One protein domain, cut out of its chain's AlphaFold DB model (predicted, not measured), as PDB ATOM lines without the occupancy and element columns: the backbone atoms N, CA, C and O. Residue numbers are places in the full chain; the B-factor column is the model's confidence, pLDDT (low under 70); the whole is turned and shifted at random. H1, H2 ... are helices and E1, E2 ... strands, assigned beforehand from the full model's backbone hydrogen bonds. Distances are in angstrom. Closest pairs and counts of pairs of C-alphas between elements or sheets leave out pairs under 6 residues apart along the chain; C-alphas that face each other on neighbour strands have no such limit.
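What this domain is: This is residues 22 to 74 of the 75 residues of an uncharacterized protein of Rhizobium sp. P32RR-XVIII (UniProt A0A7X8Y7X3). With little regular structure, this is a ribbon of two short parallel strands, E1 beside E2, with the short helix H1 near it; residues 56 to 74, with no named element, loop away past the strands and fold back. There are 53 printed residues, in the order E1, H1, E2; the class is mixed, and named elements hold only 16 residues. The whole is elongated, 36 by 23 by 18 A, and only just loose, close to compact, with a radius of gyration of the C-alphas of 12.2 A.

Where its parts are: E1, residues 27 to 30, begins at C-alpha 27 (-37.832, -43.814, -11.446) and spans 9.9 A. H1, residues 38 to 45, spans 10.6 A. E2, residues 52 to 55, spans 10.6 A and ends at C-alpha 55 (-28.598, -37.854, -12.665).

How they stand to each other: E1 and E2 are parallel, 13 degrees apart in direction; N 28 and O 52 are within hydrogen-bond range at 2.8 A. E1, H1, E2 form a strand-helix-strand unit, parallel neighbour strands with a helix between, its crossover right-handed. The closest C-alphas of H1 and E2, Val 41 and Ser 53, are 7.7 A apart. In H1, every O i to N i+4 pair is within hydrogen-bond range.

The domain as a whole: The farthest C-alphas, Asn 22 and Lys 61, are 37.4 A apart. The printed part has no cut, and both links are short. Residues 59 to 74 have pLDDT under 70.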
ATOM      1  N   ASN A  22     -51.592 -48.728  -4.668       84.50
ATOM      2  CA  ASN A  22     -50.206 -48.972  -4.295       84.50
ATOM      3  C   ASN A  22     -49.272 -48.426  -5.386       84.50
ATOM      4  O   ASN A  22     -48.852 -49.182  -6.267       84.50
ATOM      5  N   PRO A  23     -48.935 -47.125  -5.361       83.12
ATOM      6  CA  PRO A  23     -48.033 -46.553  -6.345       83.12
ATOM      7  C   PRO A  23     -46.652 -47.206  -6.237       83.12
ATOM      8  O   PRO A  23     -46.053 -47.290  -5.164       83.12
ATOM      9  N   ARG A  24     -46.123 -47.653  -7.375       89.12
ATOM     10  CA  ARG A  24     -44.762 -48.191  -7.470       89.12
ATOM     11  C   ARG A  24     -43.770 -47.087  -7.814       89.12
ATOM     12  O   ARG A  24     -44.005 -46.287  -8.719       89.12
ATOM     13  N   LEU A  25     -42.621 -47.081  -7.143       91.38
ATOM     14  CA  LEU A  25     -41.519 -46.198  -7.511       91.38
ATOM     15  C   LEU A  25     -40.933 -46.664  -8.849       91.38
ATOM     16  O   LEU A  25     -40.237 -47.669  -8.905       91.38
ATOM     17  N   ALA A  26     -41.229 -45.955  -9.935       92.06
ATOM     18  CA  ALA A  26     -40.729 -46.321 -11.260       92.06
ATOM     19  C   ALA A  26     -39.329 -45.752 -11.540       92.06
ATOM     20  O   ALA A  26     -38.505 -46.402 -12.184       92.06
ATOM     21  N   GLN A  27     -39.051 -44.527 -11.079       94.19
ATOM     22  CA  GLN A  27     -37.832 -43.814 -11.446       94.19
ATOM     23  C   GLN A  27     -37.404 -42.786 -10.392       94.19
ATOM     24  O   GLN A  27     -38.237 -42.105  -9.796       94.19
ATOM     25  N   VAL A  28     -36.090 -42.631 -10.222       94.12
ATOM     26  CA  VAL A  28     -35.441 -41.598  -9.411       94.12
ATOM     27  C   VAL A  28     -34.570 -40.718 -10.304       94.12
ATOM     28  O   VAL A  28     -33.588 -41.175 -10.897       94.12
ATOM     29  N   ILE A  29     -34.904 -39.430 -10.373       94.56
ATOM     30  CA  ILE A  29     -34.136 -38.431 -11.121       94.56
ATOM     31  C   ILE A  29     -33.392 -37.549 -10.122       94.56
ATOM     32  O   ILE A  29     -34.000 -36.783  -9.377       94.56
ATOM     33  N   VAL A  30     -32.063 -37.632 -10.112       93.94
ATOM     34  CA  VAL A  30     -31.228 -36.797  -9.240       93.94
ATOM     35  C   VAL A  30     -30.954 -35.465  -9.927       93.94
ATOM     36  O   VAL A  30     -30.453 -35.437 -11.049       93.94
ATOM     37  N   GLY A  31     -31.261 -34.353  -9.256       90.50
ATOM     38  CA  GLY A  31     -30.999 -33.009  -9.778       90.50
ATOM     39  C   GLY A  31     -29.522 -32.780 -10.124       90.50
ATOM     40  O   GLY A  31     -28.630 -33.332  -9.480       90.50
ATOM     41  N   ALA A  32     -29.254 -31.951 -11.137       88.94
ATOM     42  CA  ALA A  32     -27.899 -31.725 -11.655       88.94
ATOM     43  C   ALA A  32     -26.923 -31.202 -10.580       88.94
ATOM     44  O   ALA A  32     -25.823 -31.738 -10.439       88.94
ATOM     45  N   GLU A  33     -27.373 -30.250  -9.760       90.56
ATOM     46  CA  GLU A  33     -26.602 -29.655  -8.654       90.56
ATOM     47  C   GLU A  33     -26.705 -30.449  -7.340       90.56
ATOM     48  O   GLU A  33     -26.149 -30.057  -6.317       90.56
ATOM     49  N   SER A  34     -27.411 -31.584  -7.331       91.69
ATOM     50  CA  SER A  34     -27.524 -32.398  -6.121       91.69
ATOM     51  C   SER A  34     -26.209 -33.114  -5.816       91.69
ATOM     52  O   SER A  34     -25.608 -33.747  -6.693       91.69
ATOM     53  N   ALA A  35     -25.790 -33.061  -4.553       93.56
ATOM     54  CA  ALA A  35     -24.615 -33.770  -4.049       93.56
ATOM     55  C   ALA A  35     -24.859 -35.277  -3.829       93.56
ATOM     56  O   ALA A  35     -23.922 -36.002  -3.503       93.56
ATOM     57  N   VAL A  36     -26.094 -35.757  -4.012       94.50
ATOM     58  CA  VAL A  36     -26.457 -37.162  -3.798       94.50
ATOM     59  C   VAL A  36     -25.704 -38.072  -4.777       94.50
ATOM     60  O   VAL A  36     -25.774 -37.912  -6.003       94.50
ATOM     61  N   SER A  37     -24.985 -39.043  -4.219       93.12
ATOM     62  CA  SER A  37     -24.257 -40.073  -4.965       93.12
ATOM     63  C   SER A  37     -25.182 -41.185  -5.453       93.12
ATOM     64  O   SER A  37     -26.272 -41.402  -4.916       93.12
ATOM     65  N   ARG A  38     -24.730 -41.947  -6.454       91.19
ATOM     66  CA  ARG A  38     -25.488 -43.105  -6.945       91.19
ATOM     67  C   ARG A  38     -25.688 -44.173  -5.864       91.19
ATOM     68  O   ARG A  38     -26.749 -44.787  -5.828       91.19
ATOM     69  N   GLN A  39     -24.699 -44.368  -4.989       93.31
ATOM     70  CA  GLN A  39     -24.784 -45.346  -3.903       93.31
ATOM     71  C   GLN A  39     -25.852 -44.951  -2.881       93.31
ATOM     72  O   GLN A  39     -26.694 -45.771  -2.556       93.31
ATOM     73  N   GLN A  40     -25.904 -43.677  -2.475       94.94
ATOM     74  CA  GLN A  40     -26.952 -43.190  -1.568       94.94
ATOM     75  C   GLN A  40     -28.359 -43.386  -2.144       94.94
ATOM     76  O   GLN A  40     -29.288 -43.696  -1.404       94.94
ATOM     77  N   VAL A  41     -28.524 -43.230  -3.464       94.50
ATOM     78  CA  VAL A  41     -29.796 -43.540  -4.135       94.50
ATOM     79  C   VAL A  41     -30.084 -45.038  -4.099       94.50
ATOM     80  O   VAL A  41     -31.203 -45.421  -3.783       94.50
ATOM     81  N   ALA A  42     -29.099 -45.882  -4.409       93.44
ATOM     82  CA  ALA A  42     -29.265 -47.333  -4.382       93.44
ATOM     83  C   ALA A  42     -29.633 -47.838  -2.976       93.44
ATOM     84  O   ALA A  42     -30.578 -48.610  -2.835       93.44
ATOM     85  N   ASP A  43     -28.954 -47.336  -1.945       95.62
ATOM     86  CA  ASP A  43     -29.213 -47.682  -0.547       95.62
ATOM     87  C   ASP A  43     -30.621 -47.243  -0.116       95.62
ATOM     88  O   ASP A  43     -31.318 -47.992   0.565       95.62
ATOM     89  N   ALA A  44     -31.073 -46.059  -0.551       94.94
ATOM     90  CA  ALA A  44     -32.414 -45.554  -0.255       94.94
ATOM     91  C   ALA A  44     -33.530 -46.301  -1.010       94.94
ATOM     92  O   ALA A  44     -34.624 -46.467  -0.474       94.94
ATOM     93  N   ILE A  45     -33.271 -46.751  -2.244       94.62
ATOM     94  CA  ILE A  45     -34.196 -47.601  -3.017       94.62
ATOM     95  C   ILE A  45     -34.320 -48.986  -2.362       94.62
ATOM     96  O   ILE A  45     -35.399 -49.586  -2.366       94.62
ATOM     97  N   GLY A  46     -33.227 -49.496  -1.792       93.56
ATOM     98  CA  GLY A  46     -33.203 -50.774  -1.096       93.56
ATOM     99  C   GLY A  46     -33.550 -51.943  -2.021       93.56
ATOM    100  O   GLY A  46     -32.938 -52.127  -3.070       93.56
ATOM    101  N   ALA A  47     -34.530 -52.754  -1.619       93.12
ATOM    102  CA  ALA A  47     -34.913 -53.988  -2.312       93.12
ATOM    103  C   ALA A  47     -35.954 -53.794  -3.434       93.12
ATOM    104  O   ALA A  47     -36.431 -54.778  -4.004       93.12
ATOM    105  N   LEU A  48     -36.342 -52.553  -3.746       91.69
ATOM    106  CA  LEU A  48     -37.286 -52.293  -4.829       91.69
ATOM    107  C   LEU A  48     -36.663 -52.676  -6.178       91.69
ATOM    108  O   LEU A  48     -35.572 -52.238  -6.541       91.69
ATOM    109  N   VAL A  49     -37.386 -53.490  -6.941       86.44
ATOM    110  CA  VAL A  49     -36.967 -53.948  -8.270       86.44
ATOM    111  C   VAL A  49     -37.520 -53.036  -9.361       86.44
ATOM    112  O   VAL A  49     -38.574 -52.425  -9.201       86.44
ATOM    113  N   ASN A  50     -36.833 -52.983 -10.505       89.25
ATOM    114  CA  ASN A  50     -37.244 -52.215 -11.689       89.25
ATOM    115  C   ASN A  50     -37.348 -50.693 -11.476       89.25
ATOM    116  O   ASN A  50     -38.080 -50.024 -12.203       89.25
ATOM    117  N   VAL A  51     -36.602 -50.142 -10.513       92.75
ATOM    118  CA  VAL A  51     -36.486 -48.692 -10.322       92.75
ATOM    119  C   VAL A  51     -35.336 -48.156 -11.167       92.75
ATOM    120  O   VAL A  51     -34.168 -48.478 -10.935       92.75
ATOM    121  N   GLU A  52     -35.639 -47.312 -12.148       93.94
ATOM    122  CA  GLU A  52     -34.596 -46.614 -12.896       93.94
ATOM    123  C   GLU A  52     -34.008 -45.466 -12.066       93.94
ATOM    124  O   GLU A  52     -34.738 -44.731 -11.411       93.94
ATOM    125  N   SER A  53     -32.694 -45.243 -12.120       93.06
ATOM    126  CA  SER A  53     -32.081 -44.064 -11.496       93.06
ATOM    127  C   SER A  53     -31.061 -43.394 -12.409       93.06
ATOM    128  O   SER A  53     -30.199 -44.051 -13.000       93.06
ATOM    129  N   PHE A  54     -31.153 -42.070 -12.546       91.81
ATOM    130  CA  PHE A  54     -30.172 -41.279 -13.291       91.81
ATOM    131  C   PHE A  54     -30.031 -39.855 -12.751       91.81
ATOM    132  O   PHE A  54     -30.966 -39.276 -12.203       91.81
ATOM    133  N   LYS A  55     -28.845 -39.269 -12.944       89.94
ATOM    134  CA  LYS A  55     -28.598 -37.854 -12.665       89.94
ATOM    135  C   LYS A  55     -28.940 -37.003 -13.882       89.94
ATOM    136  O   LYS A  55     -28.405 -37.230 -14.974       89.94
ATOM    137  N   ALA A  56     -29.824 -36.035 -13.680       89.25
ATOM    138  CA  ALA A  56     -30.174 -35.027 -14.662       89.25
ATOM    139  C   ALA A  56     -28.942 -34.194 -15.041       89.25
ATOM    140  O   ALA A  56     -28.037 -33.960 -14.236       89.25
ATOM    141  N   ARG A  57     -28.922 -33.727 -16.286       81.75
ATOM    142  CA  ARG A  57     -27.918 -32.801 -16.810       81.75
ATOM    143  C   ARG A  57     -28.621 -31.542 -17.289       81.75
ATOM    144  O   ARG A  57     -29.682 -31.642 -17.902       81.75
ATOM    145  N   LEU A  58     -28.019 -30.380 -17.044       76.50
ATOM    146  CA  LEU A  58     -28.504 -29.123 -17.604       76.50
ATOM    147  C   LEU A  58     -28.334 -29.163 -19.127       76.50
ATOM    148  O   LEU A  58     -27.220 -29.155 -19.650       76.50
ATOM    149  N   ALA A  59     -29.449 -29.240 -19.844       64.44
ATOM    150  CA  ALA A  59     -29.468 -29.111 -21.290       64.44
ATOM    151  C   ALA A  59     -29.625 -27.624 -21.642       64.44
ATOM    152  O   ALA A  59     -30.732 -27.110 -21.746       64.44
ATOM    153  N   PHE A  60     -28.507 -26.920 -21.840       57.66
ATOM    154  CA  PHE A  60     -28.487 -25.472 -22.117       57.66
ATOM    155  C   PHE A  60     -29.139 -25.048 -23.454       57.66
ATOM    156  O   PHE A  60     -29.241 -23.858 -23.724       57.66
ATOM    157  N   LYS A  61     -29.577 -25.986 -24.306       55.28
ATOM    158  CA  LYS A  61     -30.177 -25.688 -25.625       55.28
ATOM    159  C   LYS A  61     -31.659 -26.047 -25.758       55.28
ATOM    160  O   LYS A  61     -32.314 -25.589 -26.683       55.28
ATOM    161  N   SER A  62     -32.185 -26.871 -24.863       55.66
ATOM    162  CA  SER A  62     -33.580 -27.306 -24.866       55.66
ATOM    163  C   SER A  62     -33.910 -27.610 -23.421       55.66
ATOM    164  O   SER A  62     -33.225 -28.450 -22.846       55.66
ATOM    165  N   PHE A  63     -34.890 -26.943 -22.823       56.19
ATOM    166  CA  PHE A  63     -35.336 -27.139 -21.439       56.19
ATOM    167  C   PHE A  63     -35.955 -28.541 -21.224       56.19
ATOM    168  O   PHE A  63     -37.112 -28.690 -20.852       56.19
ATOM    169  N   THR A  64     -35.203 -29.597 -21.518       52.41
ATOM    170  CA  THR A  64     -35.621 -30.995 -21.545       52.41
ATOM    171  C   THR A  64     -34.593 -31.797 -20.764       52.41
ATOM    172  O   THR A  64     -33.406 -31.801 -21.096       52.41
ATOM    173  N   VAL A  65     -35.046 -32.492 -19.724       57.75
ATOM    174  CA  VAL A  65     -34.205 -33.398 -18.938       57.75
ATOM    175  C   VAL A  65     -33.840 -34.601 -19.814       57.75
ATOM    176  O   VAL A  65     -34.712 -35.335 -20.269       57.75
ATOM    177  N   ARG A  66     -32.547 -34.790 -20.096       61.84
ATOM    178  CA  ARG A  66     -32.026 -35.898 -20.916       61.84
ATOM    179  C   ARG A  66     -31.334 -36.933 -20.026       61.84
ATOM    180  O   ARG A  66     -30.625 -36.566 -19.085       61.84
ATOM    181  N   LYS A  67     -31.502 -38.220 -20.355       60.94
ATOM    182  CA  LYS A  67     -30.748 -39.326 -19.745       60.94
ATOM    183  C   LYS A  67     -29.255 -39.123 -20.025       60.94
ATOM    184  O   LYS A  67     -28.864 -38.689 -21.102       60.94
ATOM    185  N   ASN A  68     -28.417 -39.378 -19.028       57.34
ATOM    186  CA  ASN A  68     -26.973 -39.265 -19.174       57.34
ATOM    187  C   ASN A  68     -26.420 -40.438 -20.019       57.34
ATOM    188  O   ASN A  68     -26.446 -41.576 -19.561       57.34
ATOM    189  N   ASP A  69     -25.831 -40.135 -21.181       62.53
ATOM    190  CA  ASP A  69     -25.250 -41.119 -22.118       62.53
ATOM    191  C   ASP A  69     -23.877 -41.698 -21.707       62.53
ATOM    192  O   ASP A  69     -23.334 -42.582 -22.362       62.53
ATOM    193  N   LEU A  70     -23.276 -41.205 -20.621       62.75
ATOM    194  CA  LEU A  70     -21.972 -41.639 -20.110       62.75
ATOM    195  C   LEU A  70     -22.087 -42.063 -18.636       62.75
ATOM    196  O   LEU A  70     -21.875 -41.234 -17.737       62.75
ATOM    197  N   PRO A  71     -22.347 -43.360 -18.366       57.75
ATOM    198  CA  PRO A  71     -22.473 -43.899 -17.010       57.75
ATOM    199  C   PRO A  71     -21.240 -43.631 -16.131       57.75
ATOM    200  O   PRO A  71     -21.379 -43.395 -14.938       57.75
ATOM    201  N   ARG A  72     -20.034 -43.581 -16.725       61.75
ATOM    202  CA  ARG A  72     -18.745 -43.385 -16.021       61.75
ATOM    203  C   ARG A  72     -18.542 -42.002 -15.387       61.75
ATOM    204  O   ARG A  72     -17.559 -41.818 -14.681       61.75
ATOM    205  N   ARG A  73     -19.409 -41.019 -15.653       57.81
ATOM    206  CA  ARG A  73     -19.283 -39.662 -15.075       57.81
ATOM    207  C   ARG A  73     -20.081 -39.456 -13.791       57.81
ATOM    208  O   ARG A  73     -20.010 -38.377 -13.213       57.81
ATOM    209  N   TRP A  74     -20.832 -40.461 -13.355       58.19
ATOM    210  CA  TRP A  74     -21.484 -40.436 -12.055       58.19
ATOM    211  C   TRP A  74     -20.607 -41.212 -11.075       58.19
ATOM    212  O   TRP A  74     -20.455 -42.421 -11.230       58.19
TER     213      TRP A  74